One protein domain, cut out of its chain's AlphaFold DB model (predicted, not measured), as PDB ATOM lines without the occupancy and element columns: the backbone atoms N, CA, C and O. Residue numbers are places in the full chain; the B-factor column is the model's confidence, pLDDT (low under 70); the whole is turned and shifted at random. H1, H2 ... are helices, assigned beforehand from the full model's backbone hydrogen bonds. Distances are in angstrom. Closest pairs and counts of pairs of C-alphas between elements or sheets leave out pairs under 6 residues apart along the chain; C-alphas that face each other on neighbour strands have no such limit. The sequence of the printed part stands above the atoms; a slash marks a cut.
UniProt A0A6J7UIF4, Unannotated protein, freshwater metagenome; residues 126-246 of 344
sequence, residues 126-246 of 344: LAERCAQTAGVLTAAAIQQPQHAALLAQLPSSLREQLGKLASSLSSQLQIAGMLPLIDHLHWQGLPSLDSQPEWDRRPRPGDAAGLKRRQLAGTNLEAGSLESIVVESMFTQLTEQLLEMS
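What this domain is: This is residues 126 to 246 of the 344 residues of the protein "Unannotated protein" of freshwater metagenome (UniProt A0A6J7UIF4). Three helices, H1, H4 and H5, make a row with H4 in the middle, and the longest helix, H6, crosses one side of this row from H5 to H1. H2 and H3 sit at one end, and at the other end residues 193 to 198 of the H4 to H5 link stick out. The printed part has 121 residues, with six named helices in the order H1 to H6, no named strand, and the class all helix. It is only just compact, close to loose, with a radius of gyration of the C-alphas of 15.9 A and spans of 50 by 39 by 23 A.

Where its parts are: H6, residues 226 to 246, is 29.4 A long, ends at C-alpha 246 (-35.625, -37.364, -7.140), and has a kink of 43 degrees near residue 237. H4, residues 171 to 187, 24.2 A, has a kink of 29 degrees near residue 178. H1, residues 126 to 141, 22.0 A, begins at C-alpha 126 (-31.931, -23.536, -10.419). H5 is residues 208 to 218, H3 156 to 166 and H2 145 to 153.

How they stand to each other: H6 touches H1 with residues 242 to 246 alone, at a steep tilt of 47 degrees; C-alphas 135 and 246 are closest, 4.0 A. H6 touches H5 with residues 228 to 235 alone, closest C-alphas 216 and 232, 6.6 A. H4 and H5 form a hairpin, closest C-alphas 177 and 215, 4.4 A. H1 and H4 touch, closest C-alphas 140 and 171, 4.9 A. H2 and H3 are close but not clearly touching, closest C-alphas 151 and 159, 7.1 A. In H3 every O i to N i+4 pair is within hydrogen-bond range; H1 has 10 of 12, H4 11 of 13, H5 5 of 7, H6 15 of 17, and H2 2 of 5 beside 4 of 6 O i to N i+3 pairs.

The domain as a whole: The two farthest C-alphas, of Ser 156 and Asp 194, are 50.2 A apart. The printed part has no cut; the H4 to H5 link is long, with 20 residues. Residues 203 to 204 are under pLDDT 70.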
ATOM      1  N   LEU A 126     -31.322 -23.767 -11.719       88.12
ATOM      2  CA  LEU A 126     -31.931 -23.536 -10.419       88.12
ATOM      3  C   LEU A 126     -33.286 -24.220 -10.264       88.12
ATOM      4  O   LEU A 126     -33.560 -24.767  -9.198       88.12
ATOM      5  N   ALA A 127     -34.106 -24.212 -11.318       84.88
ATOM      6  CA  ALA A 127     -35.363 -24.945 -11.344       84.88
ATOM      7  C   ALA A 127     -35.098 -26.451 -11.213       84.88
ATOM      8  O   ALA A 127     -35.733 -27.111 -10.395       84.88
ATOM      9  N   GLU A 128     -34.090 -26.960 -11.932       86.50
ATOM     10  CA  GLU A 128     -33.617 -28.345 -11.827       86.50
ATOM     11  C   GLU A 128     -33.154 -28.677 -10.407       86.50
ATOM     12  O   GLU A 128     -33.653 -29.621  -9.802       86.50
ATOM     13  N   ARG A 129     -32.263 -27.863  -9.821       88.69
ATOM     14  CA  ARG A 129     -31.790 -28.076  -8.445       88.69
ATOM     15  C   ARG A 129     -32.931 -28.039  -7.429       88.69
ATOM     16  O   ARG A 129     -32.953 -28.852  -6.511       88.69
ATOM     17  N   CYS A 130     -33.859 -27.094  -7.568       90.12
ATOM     18  CA  CYS A 130     -35.013 -26.982  -6.683       90.12
ATOM     19  C   CYS A 130     -35.939 -28.199  -6.816       90.12
ATOM     20  O   CYS A 130     -36.411 -28.719  -5.811       90.12
ATOM     21  N   ALA A 131     -36.170 -28.684  -8.038       88.44
ATOM     22  CA  ALA A 131     -36.937 -29.900  -8.289       88.44
ATOM     23  C   ALA A 131     -36.236 -31.148  -7.731       88.44
ATOM     24  O   ALA A 131     -36.901 -32.001  -7.152       88.44
ATOM     25  N   GLN A 132     -34.908 -31.232  -7.848       90.12
ATOM     26  CA  GLN A 132     -34.102 -32.330  -7.315       90.12
ATOM     27  C   GLN A 132     -34.206 -32.405  -5.786       90.12
ATOM     28  O   GLN A 132     -34.571 -33.438  -5.226       90.12
ATOM     29  N   THR A 133     -33.962 -31.296  -5.079       93.12
ATOM     30  CA  THR A 133     -34.079 -31.288  -3.612       93.12
ATOM     31  C   THR A 133     -35.528 -31.456  -3.149       93.12
ATOM     32  O   THR A 133     -35.763 -32.032  -2.089       93.12
ATOM     33  N   ALA A 134     -36.508 -31.010  -3.941       94.00
ATOM     34  CA  ALA A 134     -37.924 -31.250  -3.673       94.00
ATOM     35  C   ALA A 134     -38.311 -32.725  -3.851       94.00
ATOM     36  O   ALA A 134     -39.087 -33.260  -3.061       94.00
ATOM     37  N   GLY A 135     -37.744 -33.405  -4.852       93.38
ATOM     38  CA  GLY A 135     -37.966 -34.828  -5.104       93.38
ATOM     39  C   GLY A 135     -37.530 -35.706  -3.929       93.38
ATOM     40  O   GLY A 135     -38.239 -36.649  -3.583       93.38
ATOM     41  N   VAL A 136     -36.438 -35.340  -3.245       92.56
ATOM     42  CA  VAL A 136     -35.988 -36.007  -2.006       92.56
ATOM     43  C   VAL A 136     -37.074 -35.968  -0.924       92.56
ATOM     44  O   VAL A 136     -37.375 -36.996  -0.319       92.56
ATOM     45  N   LEU A 137     -37.695 -34.805  -0.687       94.06
ATOM     46  CA  LEU A 137     -38.790 -34.688   0.287       94.06
ATOM     47  C   LEU A 137     -40.070 -35.352  -0.203       94.06
ATOM     48  O   LEU A 137     -40.768 -35.980   0.588       94.06
ATOM     49  N   THR A 138     -40.355 -35.257  -1.499       93.81
ATOM     50  CA  THR A 138     -41.546 -35.848  -2.121       93.81
ATOM     51  C   THR A 138     -41.561 -37.357  -1.954       93.81
ATOM     52  O   THR A 138     -42.587 -37.910  -1.567       93.81
ATOM     53  N   ALA A 139     -40.420 -38.020  -2.165       92.00
ATOM     54  CA  ALA A 139     -40.291 -39.456  -1.960       92.00
ATOM     55  C   ALA A 139     -40.720 -39.885  -0.552       92.00
ATOM     56  O   ALA A 139     -41.387 -40.905  -0.407       92.00
ATOM     57  N   ALA A 140     -40.379 -39.108   0.474       89.81
ATOM     58  CA  ALA A 140     -40.780 -39.391   1.845       89.81
ATOM     59  C   ALA A 140     -42.233 -38.964   2.133       89.81
ATOM     60  O   ALA A 140     -42.992 -39.715   2.747       89.81
ATOM     61  N   ALA A 141     -42.643 -37.781   1.673       92.25
ATOM     62  CA  ALA A 141     -43.958 -37.202   1.941       92.25
ATOM     63  C   ALA A 141     -45.098 -38.006   1.304       92.25
ATOM     64  O   ALA A 141     -46.094 -38.282   1.968       92.25
ATOM     65  N   ILE A 142     -44.930 -38.471   0.063       92.31
ATOM     66  CA  ILE A 142     -45.975 -39.195  -0.675       92.31
ATOM     67  C   ILE A 142     -46.347 -40.549  -0.041       92.31
ATOM     68  O   ILE A 142     -47.403 -41.106  -0.327       92.31
ATOM     69  N   GLN A 143     -45.500 -41.081   0.847       90.56
ATOM     70  CA  GLN A 143     -45.774 -42.310   1.597       90.56
ATOM     71  C   GLN A 143     -46.874 -42.114   2.659       90.56
ATOM     72  O   GLN A 143     -47.356 -43.094   3.225       90.56
ATOM     73  N   GLN A 144     -47.258 -40.870   2.974       89.81
ATOM     74  CA  GLN A 144     -48.291 -40.601   3.972       89.81
ATOM     75  C   GLN A 144     -49.691 -40.983   3.455       89.81
ATOM     76  O   GLN A 144     -49.985 -40.792   2.271       89.81
ATOM     77  N   PRO A 145     -50.593 -41.474   4.331       89.62
ATOM     78  CA  PRO A 145     -51.901 -41.978   3.914       89.62
ATOM     79  C   PRO A 145     -52.746 -40.971   3.130       89.62
ATOM     80  O   PRO A 145     -53.462 -41.372   2.213       89.62
ATOM     81  N   GLN A 146     -52.649 -39.671   3.437       89.69
ATOM     82  CA  GLN A 146     -53.425 -38.656   2.720       89.69
ATOM     83  C   GLN A 146     -53.058 -38.537   1.228       89.69
ATOM     84  O   GLN A 146     -53.873 -38.063   0.440       89.69
ATOM     85  N   HIS A 147     -51.879 -39.016   0.814       90.62
ATOM     86  CA  HIS A 147     -51.421 -38.979  -0.578       90.62
ATOM     87  C   HIS A 147     -51.565 -40.332  -1.294       90.62
ATOM     88  O   HIS A 147     -51.054 -40.497  -2.400       90.62
ATOM     89  N   ALA A 148     -52.290 -41.302  -0.720       90.62
ATOM     90  CA  ALA A 148     -52.434 -42.646  -1.291       90.62
ATOM     91  C   ALA A 148     -52.963 -42.651  -2.740       90.62
ATOM     92  O   ALA A 148     -52.519 -43.454  -3.561       90.62
ATOM     93  N   ALA A 149     -53.876 -41.732  -3.075       89.19
ATOM     94  CA  ALA A 149     -54.404 -41.592  -4.432       89.19
ATOM     95  C   ALA A 149     -53.332 -41.129  -5.433       89.19
ATOM     96  O   ALA A 149     -53.275 -41.642  -6.548       89.19
ATOM     97  N   LEU A 150     -52.466 -40.197  -5.026       88.75
ATOM     98  CA  LEU A 150     -51.355 -39.705  -5.839       88.75
ATOM     99  C   LEU A 150     -50.275 -40.782  -5.988       88.75
ATOM    100  O   LEU A 150     -49.803 -41.041  -7.091       88.75
ATOM    101  N   LEU A 151     -49.953 -41.482  -4.894       90.62
ATOM    102  CA  LEU A 151     -49.027 -42.612  -4.910       90.62
ATOM    103  C   LEU A 151     -49.474 -43.689  -5.903       90.62
ATOM    104  O   LEU A 151     -48.639 -44.219  -6.628       90.62
ATOM    105  N   ALA A 152     -50.774 -43.995  -5.973       90.25
ATOM    106  CA  ALA A 152     -51.324 -44.998  -6.885       90.25
ATOM    107  C   ALA A 152     -51.189 -44.632  -8.376       90.25
ATOM    108  O   ALA A 152     -51.176 -45.534  -9.214       90.25
ATOM    109  N   GLN A 153     -51.065 -43.343  -8.702       88.69
ATOM    110  CA  GLN A 153     -50.897 -42.854 -10.076       88.69
ATOM    111  C   GLN A 153     -49.448 -42.960 -10.572       88.69
ATOM    112  O   GLN A 153     -49.210 -42.916 -11.778       88.69
ATOM    113  N   LEU A 154     -48.478 -43.138  -9.668       89.31
ATOM    114  CA  LEU A 154     -47.070 -43.234 -10.038       89.31
ATOM    115  C   LEU A 154     -46.731 -44.548 -10.777       89.31
ATOM    116  O   LEU A 154     -47.347 -45.597 -10.521       89.31
ATOM    117  N   PRO A 155     -45.691 -44.536 -11.641       88.88
ATOM    118  CA  PRO A 155     -45.178 -45.736 -12.298       88.88
ATOM    119  C   PRO A 155     -44.892 -46.876 -11.310       88.88
ATOM    120  O   PRO A 155     -44.430 -46.644 -10.192       88.88
ATOM    121  N   SER A 156     -45.140 -48.126 -11.720       89.94
ATOM    122  CA  SER A 156     -44.955 -49.301 -10.849       89.94
ATOM    123  C   SER A 156     -43.531 -49.424 -10.309       89.94
ATOM    124  O   SER A 156     -43.362 -49.703  -9.127       89.94
ATOM    125  N   SER A 157     -42.520 -49.134 -11.133       88.50
ATOM    126  CA  SER A 157     -41.110 -49.124 -10.727       88.50
ATOM    127  C   SER A 157     -40.838 -48.143  -9.583       88.50
ATOM    128  O   SER A 157     -40.181 -48.498  -8.605       88.50
ATOM    129  N   LEU A 158     -41.387 -46.929  -9.670       88.81
ATOM    130  CA  LEU A 158     -41.235 -45.898  -8.646       88.81
ATOM    131  C   LEU A 158     -41.988 -46.278  -7.364       88.81
ATOM    132  O   LEU A 158     -41.459 -46.126  -6.265       88.81
ATOM    133  N   ARG A 159     -43.192 -46.856  -7.490       91.44
ATOM    134  CA  ARG A 159     -43.955 -47.382  -6.343       91.44
ATOM    135  C   ARG A 159     -43.218 -48.509  -5.621       91.44
ATOM    136  O   ARG A 159     -43.216 -48.537  -4.395       91.44
ATOM    137  N   GLU A 160     -42.571 -49.418  -6.349       90.69
ATOM    138  CA  GLU A 160     -41.761 -50.489  -5.755       90.69
ATOM    139  C   GLU A 160     -40.550 -49.941  -4.991       90.69
ATOM    140  O   GLU A 160     -40.262 -50.398  -3.883       90.69
ATOM    141  N   GLN A 161     -39.855 -48.942  -5.547       89.94
ATOM    142  CA  GLN A 161     -38.748 -48.265  -4.863       89.94
ATOM    143  C   GLN A 161     -39.225 -47.555  -3.587       89.94
ATOM    144  O   GLN A 161     -38.633 -47.737  -2.523       89.94
ATOM    145  N   LEU A 162     -40.345 -46.830  -3.660       90.75
ATOM    146  CA  LEU A 162     -40.971 -46.183  -2.504       90.75
ATOM    147  C   LEU A 162     -41.411 -47.187  -1.433       90.75
ATOM    148  O   LEU A 162     -41.223 -46.932  -0.248       90.75
ATOM    149  N   GLY A 163     -41.931 -48.352  -1.827       90.25
ATOM    150  CA  GLY A 163     -42.277 -49.428  -0.894       90.25
ATOM    151  C   GLY A 163     -41.061 -49.959  -0.125       90.25
ATOM    152  O   GLY A 163     -41.141 -50.181   1.084       90.25
ATOM    153  N   LYS A 164     -39.908 -50.096  -0.794       88.94
ATOM    154  CA  LYS A 164     -38.642 -50.479  -0.140       88.94
ATOM    155  C   LYS A 164     -38.172 -49.410   0.853       88.94
ATOM    156  O   LYS A 164     -37.782 -49.750   1.972       88.94
ATOM    157  N   LEU A 165     -38.265 -48.130   0.489       88.25
ATOM    158  CA  LEU A 165     -37.942 -47.019   1.392       88.25
ATOM    159  C   LEU A 165     -38.862 -46.991   2.620       88.25
ATOM    160  O   LEU A 165     -38.377 -46.898   3.746       88.25
ATOM    161  N   ALA A 166     -40.171 -47.156   2.417       87.50
ATOM    162  CA  ALA A 166     -41.163 -47.178   3.491       87.50
ATOM    163  C   ALA A 166     -40.949 -48.337   4.480       87.50
ATOM    164  O   ALA A 166     -41.258 -48.207   5.661       87.50
ATOM    165  N   SER A 167     -40.389 -49.461   4.015       87.62
ATOM    166  CA  SER A 167     -40.017 -50.591   4.881       87.62
ATOM    167  C   SER A 167     -38.741 -50.352   5.700       87.62
ATOM    168  O   SER A 167     -38.466 -51.107   6.629       87.62
ATOM    169  N   SER A 168     -37.968 -49.316   5.357       87.38
ATOM    170  CA  SER A 168     -36.652 -49.029   5.930       87.38
ATOM    171  C   SER A 168     -36.735 -48.033   7.095       87.38
ATOM    172  O   SER A 168     -36.309 -48.344   8.202       87.38
ATOM    173  N   LEU A 169     -37.303 -46.845   6.869       89.19
ATOM    174  CA  LEU A 169     -37.552 -45.836   7.908       89.19
ATOM    175  C   LEU A 169     -38.946 -45.239   7.736       89.19
ATOM    176  O   LEU A 169     -39.466 -45.196   6.624       89.19
ATOM    177  N   SER A 170     -39.535 -44.710   8.810       90.56
ATOM    178  CA  SER A 170     -40.793 -43.966   8.699       90.56
ATOM    179  C   SER A 170     -40.614 -42.692   7.863       90.56
ATOM    180  O   SER A 170     -39.550 -42.069   7.882       90.56
ATOM    181  N   SER A 171     -41.669 -42.260   7.167       90.81
ATOM    182  CA  SER A 171     -41.657 -41.029   6.361       90.81
ATOM    183  C   SER A 171     -41.262 -39.789   7.171       90.81
ATOM    184  O   SER A 171     -40.531 -38.935   6.677       90.81
ATOM    185  N   GLN A 172     -41.673 -39.715   8.439       90.88
ATOM    186  CA  GLN A 172     -41.295 -38.632   9.351       90.88
ATOM    187  C   GLN A 172     -39.786 -38.608   9.624       90.88
ATOM    188  O   GLN A 172     -39.168 -37.549   9.542       90.88
ATOM    189  N   LEU A 173     -39.173 -39.766   9.897       90.81
ATOM    190  CA  LEU A 173     -37.724 -39.859  10.108       90.81
ATOM    191  C   LEU A 173     -36.942 -39.585   8.819       90.81
ATOM    192  O   LEU A 173     -35.894 -38.940   8.873       90.81
ATOM    193  N   GLN A 174     -37.465 -40.025   7.670       91.88
ATOM    194  CA  GLN A 174     -36.897 -39.704   6.361       91.88
ATOM    195  C   GLN A 174     -36.887 -38.183   6.131       91.88
ATOM    196  O   GLN A 174     -35.821 -37.623   5.891       91.88
ATOM    197  N   ILE A 175     -38.028 -37.491   6.273       92.38
ATOM    198  CA  ILE A 175     -38.101 -36.029   6.085       92.38
ATOM    199  C   ILE A 175     -37.167 -35.321   7.070       92.38
ATOM    200  O   ILE A 175     -36.287 -34.570   6.651       92.38
ATOM    201  N   ALA A 176     -37.294 -35.613   8.366       91.56
ATOM    202  CA  ALA A 176     -36.493 -34.992   9.415       91.56
ATOM    203  C   ALA A 176     -34.977 -35.139   9.184       91.56
ATOM    204  O   ALA A 176     -34.223 -34.183   9.383       91.56
ATOM    205  N   GLY A 177     -34.539 -36.310   8.710       90.44
ATOM    206  CA  GLY A 177     -33.148 -36.584   8.356       90.44
ATOM    207  C   GLY A 177     -32.680 -35.938   7.050       90.44
ATOM    208  O   GLY A 177     -31.487 -35.675   6.894       90.44
ATOM    209  N   MET A 178     -33.580 -35.661   6.103       92.56
ATOM    210  CA  MET A 178     -33.232 -35.052   4.812       92.56
ATOM    211  C   MET A 178     -33.215 -33.523   4.841       92.56
ATOM    212  O   MET A 178     -32.486 -32.911   4.060       92.56
ATOM    213  N   LEU A 179     -33.932 -32.875   5.765       93.12
ATOM    214  CA  LEU A 179     -33.926 -31.410   5.873       93.12
ATOM    215  C   LEU A 179     -32.505 -30.813   6.015       93.12
ATOM    216  O   LEU A 179     -32.195 -29.859   5.298       93.12
ATOM    217  N   PRO A 180     -31.586 -31.363   6.840       91.62
ATOM    218  CA  PRO A 180     -30.214 -30.852   6.923       91.62
ATOM    219  C   PRO A 180     -29.370 -31.094   5.668       91.62
ATOM    220  O   PRO A 180     -28.461 -30.311   5.396       91.62
ATOM    221  N   LEU A 181     -29.662 -32.155   4.905       91.69
ATOM    222  CA  LEU A 181     -29.038 -32.407   3.604       91.69
ATOM    223  C   LEU A 181     -29.463 -31.342   2.596       91.69
ATOM    224  O   LEU A 181     -28.616 -30.780   1.914       91.69
ATOM    225  N   ILE A 182     -30.753 -31.024   2.530       92.88
ATOM    226  CA  ILE A 182     -31.278 -29.987   1.633       92.88
ATOM    227  C   ILE A 182     -30.680 -28.625   1.989       92.88
ATOM    228  O   ILE A 182     -30.198 -27.911   1.110       92.88
ATOM    229  N   ASP A 183     -30.625 -28.304   3.283       90.94
ATOM    230  CA  ASP A 183     -29.967 -27.096   3.784       90.94
ATOM    231  C   ASP A 183     -28.488 -27.042   3.372       90.94
ATOM    232  O   ASP A 183     -28.003 -26.015   2.900       90.94
ATOM    233  N   HIS A 184     -27.782 -28.170   3.470       90.94
ATOM    234  CA  HIS A 184     -26.410 -28.294   2.994       90.94
ATOM    235  C   HIS A 184     -26.294 -28.064   1.483       90.94
ATOM    236  O   HIS A 184     -25.510 -27.217   1.072       90.94
ATOM    237  N   LEU A 185     -27.094 -28.741   0.656       90.38
ATOM    238  CA  LEU A 185     -27.032 -28.654  -0.809       90.38
ATOM    239  C   LEU A 185     -27.356 -27.257  -1.357       90.38
ATOM    240  O   LEU A 185     -26.877 -26.887  -2.435       90.38
ATOM    241  N   HIS A 186     -28.170 -26.477  -0.641       90.75
ATOM    242  CA  HIS A 186     -28.453 -25.094  -1.009       90.75
ATOM    243  C   HIS A 186     -27.385 -24.118  -0.510       90.75
ATOM    244  O   HIS A 186     -27.078 -23.161  -1.222       90.75
ATOM    245  N   TRP A 187     -26.792 -24.348   0.662       87.38
ATOM    246  CA  TRP A 187     -25.829 -23.418   1.259       87.38
ATOM    247  C   TRP A 187     -24.366 -23.698   0.901       87.38
ATOM    248  O   TRP A 187     -23.512 -22.825   1.050       87.38
ATOM    249  N   GLN A 188     -24.048 -24.919   0.473       86.62
ATOM    250  CA  GLN A 188     -22.677 -25.363   0.246       86.62
ATOM    251  C   GLN A 188     -21.914 -24.401  -0.671       86.62
ATOM    252  O   GLN A 188     -22.288 -24.158  -1.817       86.62
ATOM    253  N   GLY A 189     -20.807 -23.879  -0.141       79.75
ATOM    254  CA  GLY A 189     -19.879 -23.017  -0.861       79.75
ATOM    255  C   GLY A 189     -20.339 -21.568  -1.069       79.75
ATOM    256  O   GLY A 189     -19.620 -20.799  -1.705       79.75
ATOM    257  N   LEU A 190     -21.480 -21.150  -0.511       87.31
ATOM    258  CA  LEU A 190     -21.822 -19.730  -0.480       87.31
ATOM    259  C   LEU A 190     -20.741 -18.949   0.304       87.31
ATOM    260  O   LEU A 190     -20.404 -19.362   1.420       87.31
ATOM    261  N   PRO A 191     -20.167 -17.868  -0.260       87.31
ATOM    262  CA  PRO A 191     -19.173 -17.067   0.445       87.31
ATOM    263  C   PRO A 191     -19.803 -16.304   1.619       87.31
ATOM    264  O   PRO A 191     -21.011 -16.076   1.650       87.31
ATOM    265  N   SER A 192     -18.961 -15.900   2.571       88.25
ATOM    266  CA  SER A 192     -19.326 -14.926   3.605       88.25
ATOM    267  C   SER A 192     -19.450 -13.553   2.945       88.25
ATOM    268  O   SER A 192     -18.542 -13.139   2.226       88.25
ATOM    269  N   LEU A 193     -20.593 -12.899   3.148       90.75
ATOM    270  CA  LEU A 193     -20.961 -11.647   2.490       90.75
ATOM    271  C   LEU A 193     -21.036 -10.532   3.533       90.75
ATOM    272  O   LEU A 193     -21.867 -10.587   4.445       90.75
ATOM    273  N   ASP A 194     -20.202  -9.505   3.394       90.31
ATOM    274  CA  ASP A 194     -20.111  -8.428   4.386       90.31
ATOM    275  C   ASP A 194     -21.380  -7.561   4.426       90.31
ATOM    276  O   ASP A 194     -21.751  -7.048   5.485       90.31
ATOM    277  N   SER A 195     -22.081  -7.432   3.294       89.56
ATOM    278  CA  SER A 195     -23.372  -6.738   3.191       89.56
ATOM    279  C   SER A 195     -24.534  -7.536   3.792       89.56
ATOM    280  O   SER A 195     -25.615  -6.983   3.996       89.56
ATOM    281  N   GLN A 196     -24.330  -8.826   4.089       89.06
ATOM    282  CA  GLN A 196     -25.357  -9.744   4.589       89.06
ATOM    283  C   GLN A 196     -24.834 -10.604   5.760       89.06
ATOM    284  O   GLN A 196     -24.877 -11.839   5.714       89.06
ATOM    285  N   PRO A 197     -24.359  -9.981   6.855       85.62
ATOM    286  CA  PRO A 197     -23.690 -10.681   7.953       85.62
ATOM    287  C   PRO A 197     -24.615 -11.628   8.737       85.62
ATOM    288  O   PRO A 197     -24.149 -12.398   9.578       85.62
ATOM    289  N   GLU A 198     -25.934 -11.564   8.534       84.75
ATOM    290  CA  GLU A 198     -26.881 -12.534   9.081       84.75
ATOM    291  C   GLU A 198     -26.656 -13.960   8.571       84.75
ATOM    292  O   GLU A 198     -26.915 -14.905   9.318       84.75
ATOM    293  N   TRP A 199     -26.126 -14.123   7.358       84.44
ATOM    294  CA  TRP A 199     -25.904 -15.431   6.742       84.44
ATOM    295  C   TRP A 199     -24.841 -16.248   7.484       84.44
ATOM    296  O   TRP A 199     -24.992 -17.456   7.661       84.44
ATOM    297  N   ASP A 200     -23.820 -15.584   8.026       82.94
ATOM    298  CA  ASP A 200     -22.738 -16.234   8.775       82.94
ATOM    299  C   ASP A 200     -23.119 -16.602  10.213       82.94
ATOM    300  O   ASP A 200     -22.383 -17.312  10.902       82.94
ATOM    301  N   ARG A 201     -24.268 -16.124  10.705       78.50
ATOM    302  CA  ARG A 201     -24.742 -16.457  12.057       78.50
ATOM    303  C   ARG A 201     -25.359 -17.841  12.136       78.50
ATOM    304  O   ARG A 201     -25.552 -18.347  13.244       78.50
ATOM    305  N   ARG A 202     -25.679 -18.443  10.990       76.50
ATOM    306  CA  ARG A 202     -26.148 -19.820  10.937       76.50
ATOM    307  C   ARG A 202     -24.959 -20.769  11.110       76.50
ATOM    308  O   ARG A 202     -23.950 -20.586  10.430       76.50
ATOM    309  N   PRO A 203     -25.040 -21.802  11.969       69.31
ATOM    310  CA  PRO A 203     -23.954 -22.768  12.136       69.31
ATOM    311  C   PRO A 203     -23.631 -23.482  10.816       69.31
ATOM    312  O   PRO A 203     -24.368 -24.385  10.429       69.31
ATOM    313  N   ARG A 204     -22.565 -23.033  10.129       66.81
ATOM    314  CA  ARG A 204     -22.012 -23.502   8.835       66.81
ATOM    315  C   ARG A 204     -22.845 -24.594   8.143       66.81
ATOM    316  O   ARG A 204     -22.409 -25.745   8.064       66.81
ATOM    317  N   PRO A 205     -24.032 -24.263   7.610       71.31
ATOM    318  CA  PRO A 205     -24.926 -25.274   7.051       71.31
ATOM    319  C   PRO A 205     -24.338 -25.947   5.800       71.31
ATOM    320  O   PRO A 205     -24.653 -27.101   5.511       71.31
ATOM    321  N   GLY A 206     -23.401 -25.283   5.119       77.19
ATOM    322  CA  GLY A 206     -22.621 -25.840   4.012       77.19
ATOM    323  C   GLY A 206     -21.457 -26.762   4.411       77.19
ATOM    324  O   GLY A 206     -20.796 -27.284   3.519       77.19
ATOM    325  N   ASP A 207     -21.183 -26.987   5.701       82.44
ATOM    326  CA  ASP A 207     -20.092 -27.870   6.144       82.44
ATOM    327  C   ASP A 207     -20.509 -29.351   6.117       82.44
ATOM    328  O   ASP A 207     -21.488 -29.764   6.757       82.44
ATOM    329  N   ALA A 208     -19.736 -30.154   5.382       83.56
ATOM    330  CA  ALA A 208     -19.919 -31.596   5.272       83.56
ATOM    331  C   ALA A 208     -19.515 -32.332   6.562       83.56
ATOM    332  O   ALA A 208     -20.162 -33.313   6.933       83.56
ATOM    333  N   ALA A 209     -18.516 -31.831   7.307       81.44
ATOM    334  CA  ALA A 209     -17.975 -32.477   8.512       81.44
ATOM    335  C   ALA A 209     -18.972 -32.528   9.695       81.44
ATOM    336  O   ALA A 209     -18.739 -33.183  10.720       81.44
ATOM    337  N   GLY A 210     -20.115 -31.850   9.565       84.19
ATOM    338  CA  GLY A 210     -21.219 -31.875  10.522       84.19
ATOM    339  C   GLY A 210     -22.538 -32.402   9.962       84.19
ATOM    340  O   GLY A 210     -23.515 -32.415  10.705       84.19
ATOM    341  N   LEU A 211     -22.612 -32.803   8.687       88.69
ATOM    342  CA  LEU A 211     -23.892 -33.118   8.044       88.69
ATOM    343  C   LEU A 211     -24.612 -34.286   8.731       88.69
ATOM    344  O   LEU A 211     -25.717 -34.084   9.224       88.69
ATOM    345  N   LYS A 212     -23.969 -35.453   8.869       86.94
ATOM    346  CA  LYS A 212     -24.587 -36.631   9.513       86.94
ATOM    347  C   LYS A 212     -25.093 -36.334  10.927       86.94
ATOM    348  O   LYS A 212     -26.222 -36.667  11.269       86.94
ATOM    349  N   ARG A 213     -24.296 -35.609  11.720       86.62
ATOM    350  CA  ARG A 213     -24.688 -35.161  13.068       86.62
ATOM    351  C   ARG A 213     -25.938 -34.282  13.043       86.62
ATOM    352  O   ARG A 213     -26.801 -34.437  13.898       86.62
ATOM    353  N   ARG A 214     -26.063 -33.380  12.063       88.56
ATOM    354  CA  ARG A 214     -27.268 -32.554  11.892       88.56
ATOM    355  C   ARG A 214     -28.472 -33.374  11.431       88.56
ATOM    356  O   ARG A 214     -29.562 -33.123  11.933       88.56
ATOM    357  N   GLN A 215     -28.286 -34.342  10.531       90.44
ATOM    358  CA  GLN A 215     -29.354 -35.258  10.100       90.44
ATOM    359  C   GLN A 215     -29.932 -36.028  11.292       90.44
ATOM    360  O   GLN A 215     -31.145 -36.064  11.460       90.44
ATOM    361  N   LEU A 216     -29.075 -36.547  12.176       88.38
ATOM    362  CA  LEU A 216     -29.501 -37.207  13.415       88.38
ATOM    363  C   LEU A 216     -30.152 -36.253  14.411       88.38
ATOM    364  O   LEU A 216     -31.181 -36.578  14.985       88.38
ATOM    365  N   ALA A 217     -29.603 -35.053  14.594       86.31
ATOM    366  CA  ALA A 217     -30.237 -34.057  15.454       86.31
ATOM    367  C   ALA A 217     -31.648 -33.678  14.960       86.31
ATOM    368  O   ALA A 217     -32.501 -33.306  15.761       86.31
ATOM    369  N   GLY A 218     -31.906 -33.792  13.653       82.62
ATOM    370  CA  GLY A 218     -33.215 -33.547  13.053       82.62
ATOM    371  C   GLY A 218     -34.293 -34.550  13.469       82.62
ATOM    372  O   GLY A 218     -35.460 -34.171  13.517       82.62
ATOM    373  N   THR A 219     -33.929 -35.795  13.802       85.94
ATOM    374  CA  THR A 219     -34.892 -36.877  14.085       85.94
ATOM    375  C   THR A 219     -35.434 -36.893  15.510       85.94
ATOM    376  O   THR A 219     -36.341 -37.671  15.794       85.94
ATOM    377  N   ASN A 220     -34.905 -36.051  16.406       84.56
ATOM    378  CA  ASN A 220     -35.224 -36.038  17.841       84.56
ATOM    379  C   ASN A 220     -34.988 -37.382  18.562       84.56
ATOM    380  O   ASN A 220     -35.560 -37.615  19.626       84.56
ATOM    381  N   LEU A 221     -34.159 -38.267  18.004       87.81
ATOM    382  CA  LEU A 221     -33.756 -39.500  18.678       87.81
ATOM    383  C   LEU A 221     -32.738 -39.196  19.782       87.81
ATOM    384  O   LEU A 221     -31.901 -38.299  19.646       87.81
ATOM    385  N   GLU A 222     -32.788 -39.965  20.868       86.69
ATOM    386  CA  GLU A 222     -31.814 -39.846  21.951       86.69
ATOM    387  C   GLU A 222     -30.422 -40.241  21.448       86.69
ATOM    388  O   GLU A 222     -30.228 -41.324  20.889       86.69
ATOM    389  N   ALA A 223     -29.442 -39.356  21.627       83.00
ATOM    390  CA  ALA A 223     -28.085 -39.587  21.154       83.00
ATOM    391  C   ALA A 223     -27.457 -40.803  21.855       83.00
ATOM    392  O   ALA A 223     -27.374 -40.842  23.080       83.00
ATOM    393  N   GLY A 224     -26.980 -41.776  21.073       82.62
ATOM    394  CA  GLY A 224     -26.376 -43.008  21.595       82.62
ATOM    395  C   GLY A 224     -27.375 -44.135  21.875       82.62
ATOM    396  O   GLY A 224     -26.952 -45.232  22.235       82.62
ATOM    397  N   SER A 225     -28.676 -43.905  21.665       90.69
ATOM    398  CA  SER A 225     -29.681 -44.976  21.632       90.69
ATOM    399  C   SER A 225     -29.425 -45.946  20.472       90.69
ATOM    400  O   SER A 225     -28.851 -45.561  19.445       90.69
ATOM    401  N   LEU A 226     -29.891 -47.192  20.609       89.81
ATOM    402  CA  LEU A 226     -29.816 -48.196  19.543       89.81
ATOM    403  C   LEU A 226     -30.502 -47.678  18.270       89.81
ATOM    404  O   LEU A 226     -29.962 -47.804  17.175       89.81
ATOM    405  N   GLU A 227     -31.654 -47.031  18.433       88.19
ATOM    406  CA  GLU A 227     -32.435 -46.407  17.373       88.19
ATOM    407  C   GLU A 227     -31.618 -45.337  16.640       88.19
ATOM    408  O   GLU A 227     -31.588 -45.330  15.410       88.19
ATOM    409  N   SER A 228     -30.905 -44.469  17.370       89.38
ATOM    410  CA  SER A 228     -30.059 -43.439  16.755       89.38
ATOM    411  C   SER A 228     -28.906 -44.035  15.942       89.38
ATOM    412  O   SER A 228     -28.645 -43.564  14.838       89.38
ATOM    413  N   ILE A 229     -28.271 -45.103  16.436       87.81
ATOM    414  CA  ILE A 229     -27.156 -45.783  15.757       87.81
ATOM    415  C   ILE A 229     -27.648 -46.473  14.478       87.81
ATOM    416  O   ILE A 229     -27.007 -46.384  13.427       87.81
ATOM    417  N   VAL A 230     -28.806 -47.139  14.545       88.88
ATOM    418  CA  VAL A 230     -29.420 -47.783  13.378       88.88
ATOM    419  C   VAL A 230     -29.770 -46.727  12.330       88.88
ATOM    420  O   VAL A 230     -29.338 -46.844  11.183       88.88
ATOM    421  N   VAL A 231     -30.459 -45.652  12.715       89.56
ATOM    422  CA  VAL A 231     -30.836 -44.561  11.801       89.56
ATOM    423  C   VAL A 231     -29.609 -43.880  11.184       89.56
ATOM    424  O   VAL A 231     -29.595 -43.623   9.980       89.56
ATOM    425  N   GLU A 232     -28.546 -43.655  11.963       88.12
ATOM    426  CA  GLU A 232     -27.278 -43.108  11.462       88.12
ATOM    427  C   GLU A 232     -26.685 -43.962  10.340       88.12
ATOM    428  O   GLU A 232     -26.246 -43.432   9.313       88.12
ATOM    429  N   SER A 233     -26.701 -45.286  10.515       86.56
ATOM    430  CA  SER A 233     -26.183 -46.224   9.520       86.56
ATOM    431  C   SER A 233     -27.006 -46.197   8.224       86.56
ATOM    432  O   SER A 233     -26.442 -46.250   7.129       86.56
ATOM    433  N   MET A 234     -28.324 -46.006   8.335       87.88
ATOM    434  CA  MET A 234     -29.246 -45.982   7.199       87.88
ATOM    435  C   MET A 234     -29.186 -44.677   6.403       87.88
ATOM    436  O   MET A 234     -29.389 -44.702   5.189       87.88
ATOM    437  N   PHE A 235     -28.875 -43.535   7.028       87.31
ATOM    438  CA  PHE A 235     -28.895 -42.246   6.327       87.31
ATOM    439  C   PHE A 235     -27.935 -42.142   5.150       87.31
ATOM    440  O   PHE A 235     -28.237 -41.423   4.200       87.31
ATOM    441  N   THR A 236     -26.809 -42.857   5.175       81.94
ATOM    442  CA  THR A 236     -25.873 -42.838   4.040       81.94
ATOM    443  C   THR A 236     -26.528 -43.464   2.806       81.94
ATOM    444  O   THR A 236     -26.605 -42.823   1.763       81.94
ATOM    445  N   GLN A 237     -27.103 -44.659   2.962       84.94
ATOM    446  CA  GLN A 237     -27.793 -45.374   1.889       84.94
ATOM    447  C   GLN A 237     -29.071 -44.652   1.435       84.94
ATOM    448  O   GLN A 237     -29.332 -44.541   0.240       84.94
ATOM    449  N   LEU A 238     -29.857 -44.129   2.380       87.75
ATOM    450  CA  LEU A 238     -31.091 -43.403   2.070       87.75
ATOM    451  C   LEU A 238     -30.824 -42.107   1.308       87.75
ATOM    452  O   LEU A 238     -31.592 -41.767   0.416       87.75
ATOM    453  N   THR A 239     -29.746 -41.393   1.636       87.75
ATOM    454  CA  THR A 239     -29.382 -40.150   0.943       87.75
ATOM    455  C   THR A 239     -29.142 -40.405  -0.544       87.75
ATOM    456  O   THR A 239     -29.712 -39.707  -1.377       87.75
ATOM    457  N   GLU A 240     -28.338 -41.417  -0.879       87.56
ATOM    458  CA  GLU A 240     -28.037 -41.778  -2.270       87.56
ATOM    459  C   GLU A 240     -29.306 -42.205  -3.017       87.56
ATOM    460  O   GLU A 240     -29.625 -41.640  -4.061       87.56
ATOM    461  N   GLN A 241     -30.095 -43.108  -2.428       87.81
ATOM    462  CA  GLN A 241     -31.342 -43.590  -3.032       87.81
ATOM    463  C   GLN A 241     -32.351 -42.465  -3.286       87.81
ATOM    464  O   GLN A 241     -32.947 -42.397  -4.359       87.81
ATOM    465  N   LEU A 242     -32.551 -41.566  -2.320       87.81
ATOM    466  CA  LEU A 242     -33.505 -40.465  -2.462       87.81
ATOM    467  C   LEU A 242     -33.051 -39.441  -3.507       87.81
ATOM    468  O   LEU A 242     -33.890 -38.906  -4.234       87.81
ATOM    469  N   LEU A 243     -31.744 -39.179  -3.610       87.38
ATOM    470  CA  LEU A 243     -31.196 -38.307  -4.647       87.38
ATOM    471  C   LEU A 243     -31.381 -38.916  -6.043       87.38
ATOM    472  O   LEU A 243     -31.845 -38.212  -6.935       87.38
ATOM    473  N   GLU A 244     -31.115 -40.211  -6.220       86.81
ATOM    474  CA  GLU A 244     -31.350 -40.919  -7.490       86.81
ATOM    475  C   GLU A 244     -32.839 -40.963  -7.871       86.81
ATOM    476  O   GLU A 244     -33.209 -40.789  -9.033       86.81
ATOM    477  N   MET A 245     -33.725 -41.169  -6.895       86.25
ATOM    478  CA  MET A 245     -35.171 -41.190  -7.132       86.25
ATOM    479  C   MET A 245     -35.740 -39.809  -7.460       86.25
ATOM    480  O   MET A 245     -36.753 -39.724  -8.155       86.25
ATOM    481  N   SER A 246     -35.112 -38.730  -6.982       84.75
ATOM    482  CA  SER A 246     -35.625 -37.364  -7.140       84.75
ATOM    483  C   SER A 246     -35.883 -36.972  -8.601       84.75
ATOM    484  O   SER A 246     -36.881 -36.314  -8.898       84.75
TER     485      SER A 246